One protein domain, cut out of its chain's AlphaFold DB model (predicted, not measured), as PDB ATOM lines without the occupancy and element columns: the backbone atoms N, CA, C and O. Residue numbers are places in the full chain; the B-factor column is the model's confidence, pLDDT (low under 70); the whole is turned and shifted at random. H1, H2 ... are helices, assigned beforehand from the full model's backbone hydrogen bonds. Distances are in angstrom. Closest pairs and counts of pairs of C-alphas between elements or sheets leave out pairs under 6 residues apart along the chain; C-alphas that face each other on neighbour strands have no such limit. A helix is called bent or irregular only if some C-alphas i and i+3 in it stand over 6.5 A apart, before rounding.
ATOM      1  N   ALA A   7     133.278  98.760  89.160       82.06
ATOM      2  CA  ALA A   7     134.697  99.036  89.343       82.06
ATOM      3  C   ALA A   7     135.008  99.406  90.800       82.06
ATOM      4  O   ALA A   7     135.986  98.906  91.353       82.06
ATOM      5  N   ILE A   8     134.157 100.201  91.466       86.94
ATOM      6  CA  ILE A   8     134.315 100.483  92.908       86.94
ATOM      7  C   ILE A   8     134.222  99.190  93.728       86.94
ATOM      8  O   ILE A   8     135.007  98.983  94.652       86.94
ATOM      9  N   SER A   9     133.278  98.306  93.404       86.06
ATOM     10  CA  SER A   9     133.078  97.055  94.149       86.06
ATOM     11  C   SER A   9     134.293  96.128  94.052       86.06
ATOM     12  O   SER A   9     134.757  95.611  95.073       86.06
ATOM     13  N   GLU A  10     134.836  95.964  92.844       86.19
ATOM     14  CA  GLU A  10     136.068  95.211  92.591       86.19
ATOM     15  C   GLU A  10     137.275  95.859  93.284       86.19
ATOM     16  O   GLU A  10     138.004  95.190  94.019       86.19
ATOM     17  N   PHE A  11     137.435  97.176  93.149       90.19
ATOM     18  CA  PHE A  11     138.478  97.948  93.824       90.19
ATOM     19  C   PHE A  11     138.454  97.750  95.348       90.19
ATOM     20  O   PHE A  11     139.480  97.431  95.953       90.19
ATOM     21  N   MET A  12     137.279  97.853  95.975       88.88
ATOM     22  CA  MET A  12     137.125  97.649  97.419       88.88
ATOM     23  C   MET A  12     137.368  96.191  97.829       88.88
ATOM     24  O   MET A  12     137.791  95.929  98.956       88.88
ATOM     25  N   ALA A  13     137.103  95.218  96.954       86.31
ATOM     26  CA  ALA A  13     137.472  93.826  97.202       86.31
ATOM     27  C   ALA A  13     139.001  93.646  97.219       86.31
ATOM     28  O   ALA A  13     139.523  93.047  98.161       86.31
ATOM     29  N   ILE A  14     139.721  94.234  96.256       85.12
ATOM     30  CA  ILE A  14     141.193  94.199  96.197       85.12
ATOM     31  C   ILE A  14     141.811  94.904  97.413       85.12
ATOM     32  O   ILE A  14     142.729  94.369  98.036       85.12
ATOM     33  N   ALA A  15     141.296  96.082  97.785       84.81
ATOM     34  CA  ALA A  15     141.782  96.829  98.946       84.81
ATOM     35  C   ALA A  15     141.639  96.015 100.246       84.81
ATOM     36  O   ALA A  15     142.566  95.973 101.058       84.81
ATOM     37  N   ARG A  16     140.509  95.312 100.415       86.31
ATOM     38  CA  ARG A  16     140.243  94.447 101.577       86.31
ATOM     39  C   ARG A  16     141.099  93.190 101.621       86.31
ATOM     40  O   ARG A  16     141.481  92.783 102.712       86.31
ATOM     41  N   ASP A  17     141.420  92.582 100.480       84.62
ATOM     42  CA  ASP A  17     142.268  91.383 100.463       84.62
ATOM     43  C   ASP A  17     143.670  91.658 101.033       84.62
ATOM     44  O   ASP A  17     144.238  90.813 101.724       84.62
ATOM     45  N   ARG A  18     144.191  92.875 100.832       78.31
ATOM     46  CA  ARG A  18     145.467  93.307 101.417       78.31
ATOM     47  C   ARG A  18     145.372  93.659 102.906       78.31
ATOM     48  O   ARG A  18     146.363  93.509 103.608       78.31
ATOM     49  N   ALA A  19     144.197  94.045 103.394       75.38
ATOM     50  CA  ALA A  19     143.978  94.436 104.786       75.38
ATOM     51  C   ALA A  19     143.871  93.251 105.768       75.38
ATOM     52  O   ALA A  19     143.435  93.433 106.901       75.38
ATOM     53  N   ARG A  20     144.222  92.014 105.380       65.75
ATOM     54  CA  ARG A  20     144.144  90.852 106.286       65.75
ATOM     55  C   ARG A  20     145.110  91.017 107.470       65.75
ATOM     56  O   ARG A  20     146.257  90.593 107.394       65.75
ATOM     57  N   GLY A  21     144.609  91.592 108.563       63.00
ATOM     58  CA  GLY A  21     145.335  91.827 109.816       63.00
ATOM     59  C   GLY A  21     145.381  93.291 110.269       63.00
ATOM     60  O   GLY A  21     145.582  93.516 111.457       63.00
ATOM     61  N   ASP A  22     145.107  94.245 109.371       68.94
ATOM     62  CA  ASP A  22     145.206  95.693 109.612       68.94
ATOM     63  C   ASP A  22     143.903  96.421 109.222       68.94
ATOM     64  O   ASP A  22     143.052  95.891 108.506       68.94
ATOM     65  N   ALA A  23     143.725  97.662 109.684       75.44
ATOM     66  CA  ALA A  23     142.631  98.511 109.212       75.44
ATOM     67  C   ALA A  23     142.849  98.920 107.740       75.44
ATOM     68  O   ALA A  23     143.981  99.143 107.305       75.44
ATOM     69  N   LEU A  24     141.756  99.049 106.975       78.00
ATOM     70  CA  LEU A  24     141.796  99.701 105.660       78.00
ATOM     71  C   LEU A  24     142.364 101.115 105.805       78.00
ATOM     72  O   LEU A  24     142.144 101.773 106.815       78.00
ATOM     73  N   GLY A  25     143.080 101.578 104.783       88.44
ATOM     74  CA  GLY A  25     143.692 102.899 104.819       88.44
ATOM     75  C   GLY A  25     144.293 103.305 103.483       88.44
ATOM     76  O   GLY A  25     144.200 102.580 102.489       88.44
ATOM     77  N   TRP A  26     144.954 104.457 103.475       91.88
ATOM     78  CA  TRP A  26     145.506 105.095 102.278       91.88
ATOM     79  C   TRP A  26     146.357 104.156 101.406       91.88
ATOM     80  O   TRP A  26     146.140 104.042 100.197       91.88
ATOM     81  N   SER A  27     147.272 103.396 102.015       90.06
ATOM     82  CA  SER A  27     148.166 102.475 101.292       90.06
ATOM     83  C   SER A  27     147.423 101.315 100.618       90.06
ATOM     84  O   SER A  27     147.861 100.826  99.577       90.06
ATOM     85  N   HIS A  28     146.274 100.901 101.161       92.50
ATOM     86  CA  HIS A  28     145.415  99.874 100.570       92.50
ATOM     87  C   HIS A  28     144.733 100.379  99.297       92.50
ATOM     88  O   HIS A  28     144.680  99.654  98.304       92.50
ATOM     89  N   GLY A  29     144.267 101.629  99.310       93.12
ATOM     90  CA  GLY A  29     143.696 102.286  98.139       93.12
ATOM     91  C   GLY A  29     144.707 102.469  97.014       93.12
ATOM     92  O   GLY A  29     144.453 102.059  95.882       93.12
ATOM     93  N   ALA A  30     145.889 102.995  97.344       93.75
ATOM     94  CA  ALA A  30     146.987 103.134  96.390       93.75
ATOM     95  C   ALA A  30     147.397 101.774  95.792       93.75
ATOM     96  O   ALA A  30     147.564 101.637  94.578       93.75
ATOM     97  N   TYR A  31     147.492 100.737  96.631       92.88
ATOM     98  CA  TYR A  31     147.772  99.378  96.176       92.88
ATOM     99  C   TYR A  31     146.697  98.854  95.219       92.88
ATOM    100  O   TYR A  31     147.034  98.385  94.134       92.88
ATOM    101  N   ALA A  32     145.419  98.924  95.600       93.38
ATOM    102  CA  ALA A  32     144.326  98.397  94.790       93.38
ATOM    103  C   ALA A  32     144.230  99.106  93.432       93.38
ATOM    104  O   ALA A  32     144.089  98.441  92.406       93.38
ATOM    105  N   PHE A  33     144.419 100.429  93.411       95.00
ATOM    106  CA  PHE A  33     144.488 101.217  92.180       95.00
ATOM    107  C   PHE A  33     145.588 100.714  91.235       95.00
ATOM    108  O   PHE A  33     145.368 100.528  90.038       95.00
ATOM    109  N   ASN A  34     146.765 100.396  91.774       93.12
ATOM    110  CA  ASN A  34     147.891  99.915  90.979       93.12
ATOM    111  C   ASN A  34     147.736  98.468  90.472       93.12
ATOM    112  O   ASN A  34     148.528  98.038  89.634       93.12
ATOM    113  N   ARG A  35     146.711  97.717  90.901       93.00
ATOM    114  CA  ARG A  35     146.506  96.306  90.509       93.00
ATOM    115  C   ARG A  35     145.547  96.097  89.342       93.00
ATOM    116  O   ARG A  35     145.547  95.000  88.789       93.00
ATOM    117  N   ILE A  36     144.780  97.114  88.967       92.00
ATOM    118  CA  ILE A  36     143.854  97.060  87.827       92.00
ATOM    119  C   ILE A  36     144.489  97.698  86.579       92.00
ATOM    120  O   ILE A  36     145.525  98.364  86.674       92.00
ATOM    121  N   SER A  37     143.908  97.460  85.399       90.44
ATOM    122  CA  SER A  37     144.447  97.971  84.129       90.44
ATOM    123  C   SER A  37     144.288  99.493  84.000       90.44
ATOM    124  O   SER A  37     143.425 100.078  84.648       90.44
ATOM    125  N   ASP A  38     145.057 100.153  83.123       89.69
ATOM    126  CA  ASP A  38     144.903 101.597  82.858       89.69
ATOM    127  C   ASP A  38     143.466 101.966  82.456       89.69
ATOM    128  O   ASP A  38     142.937 102.986  82.896       89.69
ATOM    129  N   ARG A  39     142.802 101.114  81.664       89.44
ATOM    130  CA  ARG A  39     141.394 101.307  81.297       89.44
ATOM    131  C   ARG A  39     140.493 101.280  82.533       89.44
ATOM    132  O   ARG A  39     139.663 102.173  82.699       89.44
ATOM    133  N   ASP A  40     140.681 100.289  83.399       91.56
ATOM    134  CA  ASP A  40     139.863 100.120  84.601       91.56
ATOM    135  C   ASP A  40     140.148 101.209  85.637       91.56
ATOM    136  O   ASP A  40     139.230 101.653  86.314       91.56
ATOM    137  N   ARG A  41     141.383 101.720  85.716       93.94
ATOM    138  CA  ARG A  41     141.739 102.882  86.547       93.94
ATOM    139  C   ARG A  41     140.999 104.140  86.111       93.94
ATOM    140  O   ARG A  41     140.468 104.850  86.958       93.94
ATOM    141  N   VAL A  42     140.928 104.417  84.807       91.69
ATOM    142  CA  VAL A  42     140.166 105.569  84.294       91.69
ATOM    143  C   VAL A  42     138.682 105.429  84.630       91.69
ATOM    144  O   VAL A  42     138.069 106.384  85.108       91.69
ATOM    145  N   HIS A  43     138.116 104.237  84.426       91.19
ATOM    146  CA  HIS A  43     136.728 103.955  84.786       91.19
ATOM    147  C   HIS A  43     136.493 104.089  86.297       91.19
ATOM    148  O   HIS A  43     135.540 104.744  86.701       91.19
ATOM    149  N   LEU A  44     137.383 103.546  87.132       94.44
ATOM    150  CA  LEU A  44     137.314 103.657  88.587       94.44
ATOM    151  C   LEU A  44     137.328 105.120  89.039       94.44
ATOM    152  O   LEU A  44     136.500 105.502  89.859       94.44
ATOM    153  N   VAL A  45     138.230 105.951  88.504       94.56
ATOM    154  CA  VAL A  45     138.277 107.386  88.842       94.56
ATOM    155  C   VAL A  45     136.974 108.072  88.450       94.56
ATOM    156  O   VAL A  45     136.414 108.804  89.263       94.56
ATOM    157  N   HIS A  46     136.446 107.786  87.256       92.25
ATOM    158  CA  HIS A  46     135.143 108.290  86.832       92.25
ATOM    159  C   HIS A  46     134.020 107.870  87.803       92.25
ATOM    160  O   HIS A  46     133.273 108.725  88.275       92.25
ATOM    161  N   GLU A  47     133.919 106.585  88.158       93.00
ATOM    162  CA  GLU A  47     132.900 106.087  89.094       93.00
ATOM    163  C   GLU A  47     133.046 106.701  90.494       93.00
ATOM    164  O   GLU A  47     132.049 107.108  91.086       93.00
ATOM    165  N   LEU A  48     134.270 106.838  91.016       94.00
ATOM    166  CA  LEU A  48     134.530 107.471  92.315       94.00
ATOM    167  C   LEU A  48     134.120 108.951  92.322       94.00
ATOM    168  O   LEU A  48     133.521 109.414  93.294       94.00
ATOM    169  N   MET A  49     134.398 109.685  91.239       92.31
ATOM    170  CA  MET A  49     133.969 111.081  91.081       92.31
ATOM    171  C   MET A  49     132.442 111.198  91.067       92.31
ATOM    172  O   MET A  49     131.888 112.060  91.752       92.31
ATOM    173  N   GLN A  50     131.759 110.317  90.333       90.50
ATOM    174  CA  GLN A  50     130.296 110.298  90.255       90.50
ATOM    175  C   GLN A  50     129.652 109.892  91.586       90.50
ATOM    176  O   GLN A  50     128.709 110.538  92.040       90.50
ATOM    177  N   ALA A  51     130.184 108.865  92.253       91.38
ATOM    178  CA  ALA A  51     129.709 108.425  93.559       91.38
ATOM    179  C   ALA A  51     129.841 109.543  94.604       91.38
ATOM    180  O   ALA A  51     128.885 109.809  95.337       91.38
ATOM    181  N   TRP A  52     130.982 110.243  94.627       92.56
ATOM    182  CA  TRP A  52     131.180 111.418  95.477       92.56
ATOM    183  C   TRP A  52     130.179 112.535  95.155       92.56
ATOM    184  O   TRP A  52     129.544 113.065  96.067       92.56
ATOM    185  N   HIS A  53     129.989 112.862  93.875       90.56
ATOM    186  CA  HIS A  53     129.038 113.892  93.448       90.56
ATOM    187  C   HIS A  53     127.589 113.558  93.832       90.56
ATOM    188  O   HIS A  53     126.839 114.440  94.243       90.56
ATOM    189  N   ALA A  54     127.221 112.276  93.782       91.06
ATOM    190  CA  ALA A  54     125.924 111.767  94.221       91.06
ATOM    191  C   ALA A  54     125.758 111.711  95.756       91.06
ATOM    192  O   ALA A  54     124.715 111.272  96.239       91.06
ATOM    193  N   GLY A  55     126.767 112.120  96.536       90.88
ATOM    194  CA  GLY A  55     126.732 112.080  98.001       90.88
ATOM    195  C   GLY A  55     126.877 110.674  98.587       90.88
ATOM    196  O   GLY A  55     126.520 110.448  99.744       90.88
ATOM    197  N   THR A  56     127.389 109.719  97.807       92.19
ATOM    198  CA  THR A  56     127.656 108.359  98.290       92.19
ATOM    199  C   THR A  56     128.757 108.408  99.342       92.19
ATOM    200  O   THR A  56     129.801 109.028  99.134       92.19
ATOM    201  N   ALA A  57     128.545 107.732 100.472       91.50
ATOM    202  CA  ALA A  57     129.578 107.580 101.486       91.50
ATOM    203  C   ALA A  57     130.728 106.729 100.926       91.50
ATOM    204  O   ALA A  57     130.551 105.553 100.613       91.50
ATOM    205  N   LEU A  58     131.901 107.341 100.799       93.06
ATOM    206  CA  LEU A  58     133.130 106.696 100.353       93.06
ATOM    207  C   LEU A  58     134.095 106.562 101.530       93.06
ATOM    208  O   LEU A  58     134.189 107.467 102.362       93.06
ATOM    209  N   ASP A  59     134.836 105.457 101.581       94.38
ATOM    210  CA  ASP A  59     135.939 105.303 102.531       94.38
ATOM    211  C   ASP A  59     137.023 106.338 102.204       94.38
ATOM    212  O   ASP A  59     137.692 106.258 101.170       94.38
ATOM    213  N   ARG A  60     137.149 107.356 103.062       94.62
ATOM    214  CA  ARG A  60     137.957 108.540 102.763       94.62
ATOM    215  C   ARG A  60     139.438 108.209 102.633       94.62
ATOM    216  O   ARG A  60     140.106 108.799 101.792       94.62
ATOM    217  N   GLU A  61     139.963 107.293 103.435       93.94
ATOM    218  CA  GLU A  61     141.389 106.976 103.381       93.94
ATOM    219  C   GLU A  61     141.711 106.132 102.151       93.94
ATOM    220  O   GLU A  61     142.623 106.467 101.395       93.94
ATOM    221  N   VAL A  62     140.918 105.087 101.894       94.69
ATOM    222  CA  VAL A  62     141.106 104.215 100.727       94.69
ATOM    223  C   VAL A  62     140.951 105.008  99.426       94.69
ATOM    224  O   VAL A  62     141.787 104.902  98.527       94.69
ATOM    225  N   VAL A  63     139.923 105.852  99.316       96.44
ATOM    226  CA  VAL A  63     139.717 106.665  98.110       96.44
ATOM    227  C   VAL A  63     140.800 107.730  97.956       96.44
ATOM    228  O   VAL A  63     141.270 107.932  96.840       96.44
ATOM    229  N   ALA A  64     141.270 108.352  99.041       96.94
ATOM    230  CA  ALA A  64     142.370 109.312  98.959       96.94
ATOM    231  C   ALA A  64     143.671 108.681  98.440       96.94
ATOM    232  O   ALA A  64     144.359 109.299  97.630       96.94
ATOM    233  N   GLY A  65     143.978 107.441  98.835       95.81
ATOM    234  CA  GLY A  65     145.123 106.702  98.300       95.81
ATOM    235  C   GLY A  65     145.004 106.414  96.802       95.81
ATOM    236  O   GLY A  65     145.958 106.614  96.051       95.81
ATOM    237  N   ALA A  66     143.819 106.006  96.340       96.88
ATOM    238  CA  ALA A  66     143.561 105.814  94.911       96.88
ATOM    239  C   ALA A  66     143.632 107.137  94.130       96.88
ATOM    240  O   ALA A  66     144.253 107.195  93.072       96.88
ATOM    241  N   PHE A  67     143.052 108.210  94.668       97.00
ATOM    242  CA  PHE A  67     143.116 109.545  94.077       97.00
ATOM    243  C   PHE A  67     144.533 110.096  94.017       97.00
ATOM    244  O   PHE A  67     144.878 110.711  93.010       97.00
ATOM    245  N   ARG A  68     145.382 109.836  95.019       96.06
ATOM    246  CA  ARG A  68     146.792 110.215  94.919       96.06
ATOM    247  C   ARG A  68     147.471 109.516  93.745       96.06
ATOM    248  O   ARG A  68     148.069 110.181  92.910       96.06
ATOM    249  N   GLN A  69     147.315 108.198  93.624       95.69
ATOM    250  CA  GLN A  69     147.902 107.462  92.500       95.69
ATOM    251  C   GLN A  69     147.349 107.935  91.148       95.69
ATOM    252  O   GLN A  69     148.097 108.063  90.180       95.69
ATOM    253  N   ALA A  70     146.053 108.251  91.091       95.38
ATOM    254  CA  ALA A  70     145.406 108.824  89.918       95.38
ATOM    255  C   ALA A  70     145.954 110.214  89.539       95.38
ATOM    256  O   ALA A  70     145.959 110.555  88.354       95.38
ATOM    257  N   TRP A  71     146.396 111.009  90.519       94.50
ATOM    258  CA  TRP A  71     147.025 112.315  90.312       94.50
ATOM    259  C   TRP A  71     148.451 112.185  89.774       94.50
ATOM    260  O   TRP A  71     148.784 112.818  88.771       94.50
ATOM    261  N   ASP A  72     149.257 111.328  90.406       92.06
ATOM    262  CA  ASP A  72     150.691 111.191  90.119       92.06
ATOM    263  C   ASP A  72     150.984 110.423  88.830       92.06
ATOM    264  O   ASP A  72     152.075 110.540  88.262       92.06
ATOM    265  N   SER A  73     150.020 109.622  88.377       90.38
ATOM    266  CA  SER A  73     150.187 108.718  87.248       90.38
ATOM    267  C   SER A  73     149.439 109.200  86.011       90.38
ATOM    268  O   SER A  73     148.329 109.727  86.076       90.38
ATOM    269  N   GLU A  74     150.027 108.932  84.850       85.88
ATOM    270  CA  GLU A  74     149.437 109.243  83.552       85.88
ATOM    271  C   GLU A  74     149.087 107.950  82.813       85.88
ATOM    272  O   GLU A  74     149.992 107.144  82.566       85.88
ATOM    273  N   PRO A  75     147.815 107.720  82.434       85.06
ATOM    274  CA  PRO A  75     147.464 106.548  81.650       85.06
ATOM    275  C   PRO A  75     148.048 106.618  80.238       85.06
ATOM    276  O   PRO A  75     148.050 107.674  79.590       85.06
ATOM    277  N   TYR A  76     148.463 105.458  79.731       77.25
ATOM    278  CA  TYR A  76     148.818 105.278  78.327       77.25
ATOM    279  C   TYR A  76     147.669 104.573  77.601       77.25
ATOM    280  O   TYR A  76     147.545 103.349  77.619       77.25
ATOM    281  N   LEU A  77     146.797 105.354  76.958       75.69
ATOM    282  CA  LEU A  77     145.597 104.842  76.293       75.69
ATOM    283  C   LEU A  77     145.780 104.916  74.783       75.69
ATOM    284  O   LEU A  77     146.037 105.983  74.239       75.69
ATOM    285  N   TYR A  78     145.624 103.782  74.097       75.50
ATOM    286  CA  TYR A  78     145.588 103.717  72.629       75.50
ATOM    287  C   TYR A  78     146.756 104.437  71.921       75.50
ATOM    288  O   TYR A  78     146.579 105.018  70.853       75.50
ATOM    289  N   GLY A  79     147.955 104.407  72.510       70.06
ATOM    290  CA  GLY A  79     149.155 105.008  71.921       70.06
ATOM    291  C   GLY A  79     149.423 106.470  72.305       70.06
ATOM    292  O   GLY A  79     150.428 107.021  71.860       70.06
ATOM    293  N   PHE A  80     148.582 107.100  73.135       71.12
ATOM    294  CA  PHE A  80     148.777 108.476  73.603       71.12
ATOM    295  C   PHE A  80     148.630 108.604  75.127       71.12
ATOM    296  O   PHE A  80     147.921 107.836  75.777       71.12
ATOM    297  N   ARG A  81     149.299 109.608  75.711       71.75
ATOM    298  CA  ARG A  81     149.095 109.996  77.114       71.75
ATOM    299  C   ARG A  81     147.927 110.966  77.230       71.75
ATOM    300  O   ARG A  81     147.834 111.927  76.468       71.75
ATOM    301  N   ALA A  82     147.030 110.719  78.180       73.50
ATOM    302  CA  ALA A  82     145.797 111.491  78.348       73.50
ATOM    303  C   ALA A  82     145.848 112.489  79.524       73.50
ATOM    304  O   ALA A  82     144.809 112.805  80.102       73.50
ATOM    305  N   GLY A  83     147.039 113.000  79.863       83.62
ATOM    306  CA  GLY A  83     147.273 113.694  81.134       83.62
ATOM    307  C   GLY A  83     147.274 112.692  82.286       83.62
ATOM    308  O   GLY A  83     147.613 111.534  82.065       83.62
ATOM    309  N   ASN A  84     146.870 113.113  83.483       90.19
ATOM    310  CA  ASN A  84     146.652 112.205  84.611       90.19
ATOM    311  C   ASN A  84     145.289 111.489  84.527       90.19
ATOM    312  O   ASN A  84     144.456 111.797  83.665       90.19
ATOM    313  N   TYR A  85     145.030 110.538  85.428       92.81
ATOM    314  CA  TYR A  85     143.786 109.760  85.397       92.81
ATOM    315  C   TYR A  85     142.522 110.603  85.618       92.81
ATOM    316  O   TYR A  85     141.473 110.238  85.091       92.81
ATOM    317  N   PHE A  86     142.601 111.747  86.309       91.94
ATOM    318  CA  PHE A  86     141.467 112.677  86.422       91.94
ATOM    319  C   PHE A  86     141.127 113.329  85.086       91.94
ATOM    320  O   PHE A  86     139.964 113.386  84.696       91.94
ATOM    321  N   THR A  87     142.146 113.789  84.357       87.69
ATOM    322  CA  THR A  87     141.962 114.388  83.029       87.69
ATOM    323  C   THR A  87     141.447 113.350  82.036       87.69
ATOM    324  O   THR A  87     140.554 113.642  81.239       87.69
ATOM    325  N   ALA A  88     141.961 112.120  82.110       89.31
ATOM    326  CA  ALA A  88     141.454 111.009  81.321       89.31
ATOM    327  C   ALA A  88     139.981 110.719  81.649       89.31
ATOM    328  O   ALA A  88     139.166 110.686  80.732       89.31
ATOM    329  N   ALA A  89     139.616 110.594  82.929       89.81
ATOM    330  CA  ALA A  89     138.240 110.350  83.368       89.81
ATOM    331  C   ALA A  89     137.274 111.472  82.954       89.81
ATOM    332  O   ALA A  89     136.165 111.189  82.501       89.81
ATOM    333  N   ALA A  90     137.701 112.738  83.016       85.38
ATOM    334  CA  ALA A  90     136.904 113.874  82.553       85.38
ATOM    335  C   ALA A  90     136.540 113.766  81.060       85.38
ATOM    336  O   ALA A  90     135.415 114.076  80.670       85.38
ATOM    337  N   ARG A  91     137.442 113.238  80.219       82.00
ATOM    338  CA  ARG A  91     137.165 112.988  78.789       82.00
ATOM    339  C   ARG A  91     136.131 111.882  78.550       82.00
ATOM    340  O   ARG A  91     135.533 111.858  77.480       82.00
ATOM    341  N   TYR A  92     135.901 111.002  79.525       74.69
ATOM    342  CA  TYR A  92     134.851 109.976  79.485       74.69
ATOM    343  C   TYR A  92     133.473 110.492  79.933       74.69
ATOM    344  O   TYR A  92     132.542 109.702  80.061       74.69
ATOM    345  N   GLY A  93     133.318 111.808  80.122       72.50
ATOM    346  CA  GLY A  93     132.033 112.421  80.455       72.50
ATOM    347  C   GLY A  93     131.776 112.542  81.954       72.50
ATOM    348  O   GLY A  93     130.618 112.564  82.364       72.50
ATOM    349  N   ALA A  94     132.828 112.635  82.779       63.78
ATOM    350  CA  ALA A  94     132.636 113.034  84.168       63.78
ATOM    351  C   ALA A  94     132.051 114.456  84.197       63.78
ATOM    352  O   ALA A  94     132.731 115.410  83.830       63.78
ATOM    353  N   ASP A  95     130.818 114.606  84.682       66.50
ATOM    354  CA  ASP A  95     130.155 115.910  84.883       66.50
ATOM    355  C   ASP A  95     130.668 116.641  86.145       66.50
ATOM    356  O   ASP A  95     130.039 117.525  86.722       66.50
ATOM    357  N   VAL A  96     131.833 116.223  86.637       72.44
ATOM    358  CA  VAL A  96     132.403 116.657  87.904       72.44
ATOM    359  C   VAL A  96     133.719 117.362  87.621       72.44
ATOM    360  O   VAL A  96     134.671 116.758  87.131       72.44
ATOM    361  N   SER A  97     133.777 118.649  87.963       82.25
ATOM    362  CA  SER A  97     135.002 119.441  87.855       82.25
ATOM    363  C   SER A  97     136.110 118.858  88.736       82.25
ATOM    364  O   SER A  97     135.936 118.722  89.951       82.25
ATOM    365  N   THR A  98     137.270 118.576  88.135       84.69
ATOM    366  CA  THR A  98     138.480 118.151  88.855       84.69
ATOM    367  C   THR A  98     138.849 119.140  89.958       84.69
ATOM    368  O   THR A  98     139.202 118.710  91.050       84.69
ATOM    369  N   SER A  99     138.700 120.451  89.737       84.25
ATOM    370  CA  SER A  99     139.003 121.466  90.758       84.25
ATOM    371  C   SER A  99     138.141 121.294  92.008       84.25
ATOM    372  O   SER A  99     138.665 121.250  93.117       84.25
ATOM    373  N   ARG A 100     136.832 121.072  91.828       87.00
ATOM    374  CA  ARG A 100     135.897 120.852  92.941       87.00
ATOM    375  C   ARG A 100     136.208 119.556  93.693       87.00
ATOM    376  O   ARG A 100     136.052 119.484  94.908       87.00
ATOM    377  N   LEU A 101     136.630 118.515  92.972       90.62
ATOM    378  CA  LEU A 101     137.074 117.270  93.598       90.62
ATOM    379  C   LEU A 101     138.320 117.511  94.458       90.62
ATOM    380  O   LEU A 101     138.362 117.070  95.606       90.62
ATOM    381  N   LEU A 102     139.316 118.223  93.929       91.88
ATOM    382  CA  LEU A 102     140.547 118.528  94.656       91.88
ATOM    383  C   LEU A 102     140.270 119.350  95.918       91.88
ATOM    384  O   LEU A 102     140.828 119.030  96.962       91.88
ATOM    385  N   GLU A 103     139.357 120.319  95.880       92.06
ATOM    386  CA  GLU A 103     138.937 121.059  97.082       92.06
ATOM    387  C   GLU A 103     138.439 120.135  98.206       92.06
ATOM    388  O   GLU A 103     138.715 120.368  99.382       92.06
ATOM    389  N   ALA A 104     137.751 119.043  97.862       93.88
ATOM    390  CA  ALA A 104     137.229 118.094  98.844       93.88
ATOM    391  C   ALA A 104     138.245 117.025  99.293       93.88
ATOM    392  O   ALA A 104     138.121 116.479 100.403       93.88
ATOM    393  N   TRP A 105     139.221 116.693  98.445       96.44
ATOM    394  CA  TRP A 105     140.049 115.491  98.602       96.44
ATOM    395  C   TRP A 105     141.552 115.739  98.727       96.44
ATOM    396  O   TRP A 105     142.220 114.918  99.354       96.44
ATOM    397  N   ALA A 106     142.090 116.853  98.226       96.19
ATOM    398  CA  ALA A 106     143.536 117.079  98.128       96.19
ATOM    399  C   ALA A 106     144.257 116.934  99.479       96.19
ATOM    400  O   ALA A 106     145.262 116.235  99.577       96.19
ATOM    401  N   SER A 107     143.695 117.486 100.558       96.56
ATOM    402  CA  SER A 107     144.284 117.354 101.898       96.56
ATOM    403  C   SER A 107     144.343 115.900 102.405       96.56
ATOM    404  O   SER A 107     145.278 115.514 103.110       96.56
ATOM    405  N   ALA A 108     143.371 115.063 102.024       96.94
ATOM    406  CA  ALA A 108     143.363 113.644 102.378       96.94
ATOM    407  C   ALA A 108     144.365 112.826 101.546       96.94
ATOM    408  O   ALA A 108     144.809 111.777 102.004       96.94
ATOM    409  N   MET A 109     144.727 113.307 100.351       96.88
ATOM    410  CA  MET A 109     145.693 112.660  99.460       96.88
ATOM    411  C   MET A 109     147.143 112.801  99.943       96.88
ATOM    412  O   MET A 109     147.969 111.994  99.526       96.88
ATOM    413  N   MET A 110     147.445 113.779 100.807       96.44
ATOM    414  CA  MET A 110     148.796 113.995 101.337       96.44
ATOM    415  C   MET A 110     149.243 112.872 102.279       96.44
ATOM    416  O   MET A 110     148.503 112.464 103.188       96.44
TER     417      MET A 110
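Overview. This is residues 7 to 110 of the 208 residues of an uncharacterized protein of Sphingomonas guangdongensis (UniProt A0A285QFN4). Six helices cross one another in a compact cluster: H4 runs through the middle, the longest helix, H3, crosses it on one side, H2 and H6 cross it elsewhere, and H1 crosses H2 and packs on H3 with its residues 7 to 11 alone. H5 packs on H3 near the far end of H4, and the loops at residues 19 to 25 and 73 to 84 make the two ends of the longest axis. The printed part has 104 residues with six named helices, H1 to H6 in order, and no named strand: all helix. The radius of gyration of the C-alphas is 12.8 A, the spans 39 by 29 by 23 A.

Along the chain. Find H3 first, residues 38 to 53, running 22.7 A from C-alpha 38 at (144.903, 101.597, 82.858). Before it come H1, residues 7 to 18, 17.2 A, and H2, residues 26 to 35, 14.7 A. After it look for H4, residues 60 to 72, 18.1 A; H5, residues 85 to 91; and H6, residues 98 to 109, ending at C-alpha 109 (145.693, 112.660, 99.460).

Arrangement. H3, with residues 41 to 48 alone, touches the hub H4, C-alphas 45 and 70 being closest at 7.4 A. H2 touches H4 at a steep tilt of 52 degrees, C-alphas 29 and 62 being closest at 4.1 A. H6, irregular with C-alphas 104 and 107 7.7 A apart, touches H4 with residues 105 to 109 alone, closest at C-alphas 64 and 109, 4.7 A. H5 touches H3, closest at C-alphas 46 and 89, 5.1 A. H1 touches H2, closest at C-alphas 15 and 28, 5.0 A; H1 and H6 are apart. Every O i to N i+4 pair is within hydrogen-bond range in H1 to H5, and 6 of 8 in H6.

Size, cuts and confidence. The C-alphas of Gly 21 and Gly 79, the two farthest apart, are 40.3 A from each other. The printed part has no cut, and its long link is H4 to H5. Look for pLDDT under 70 at residues 20 to 22 and 94 to 95.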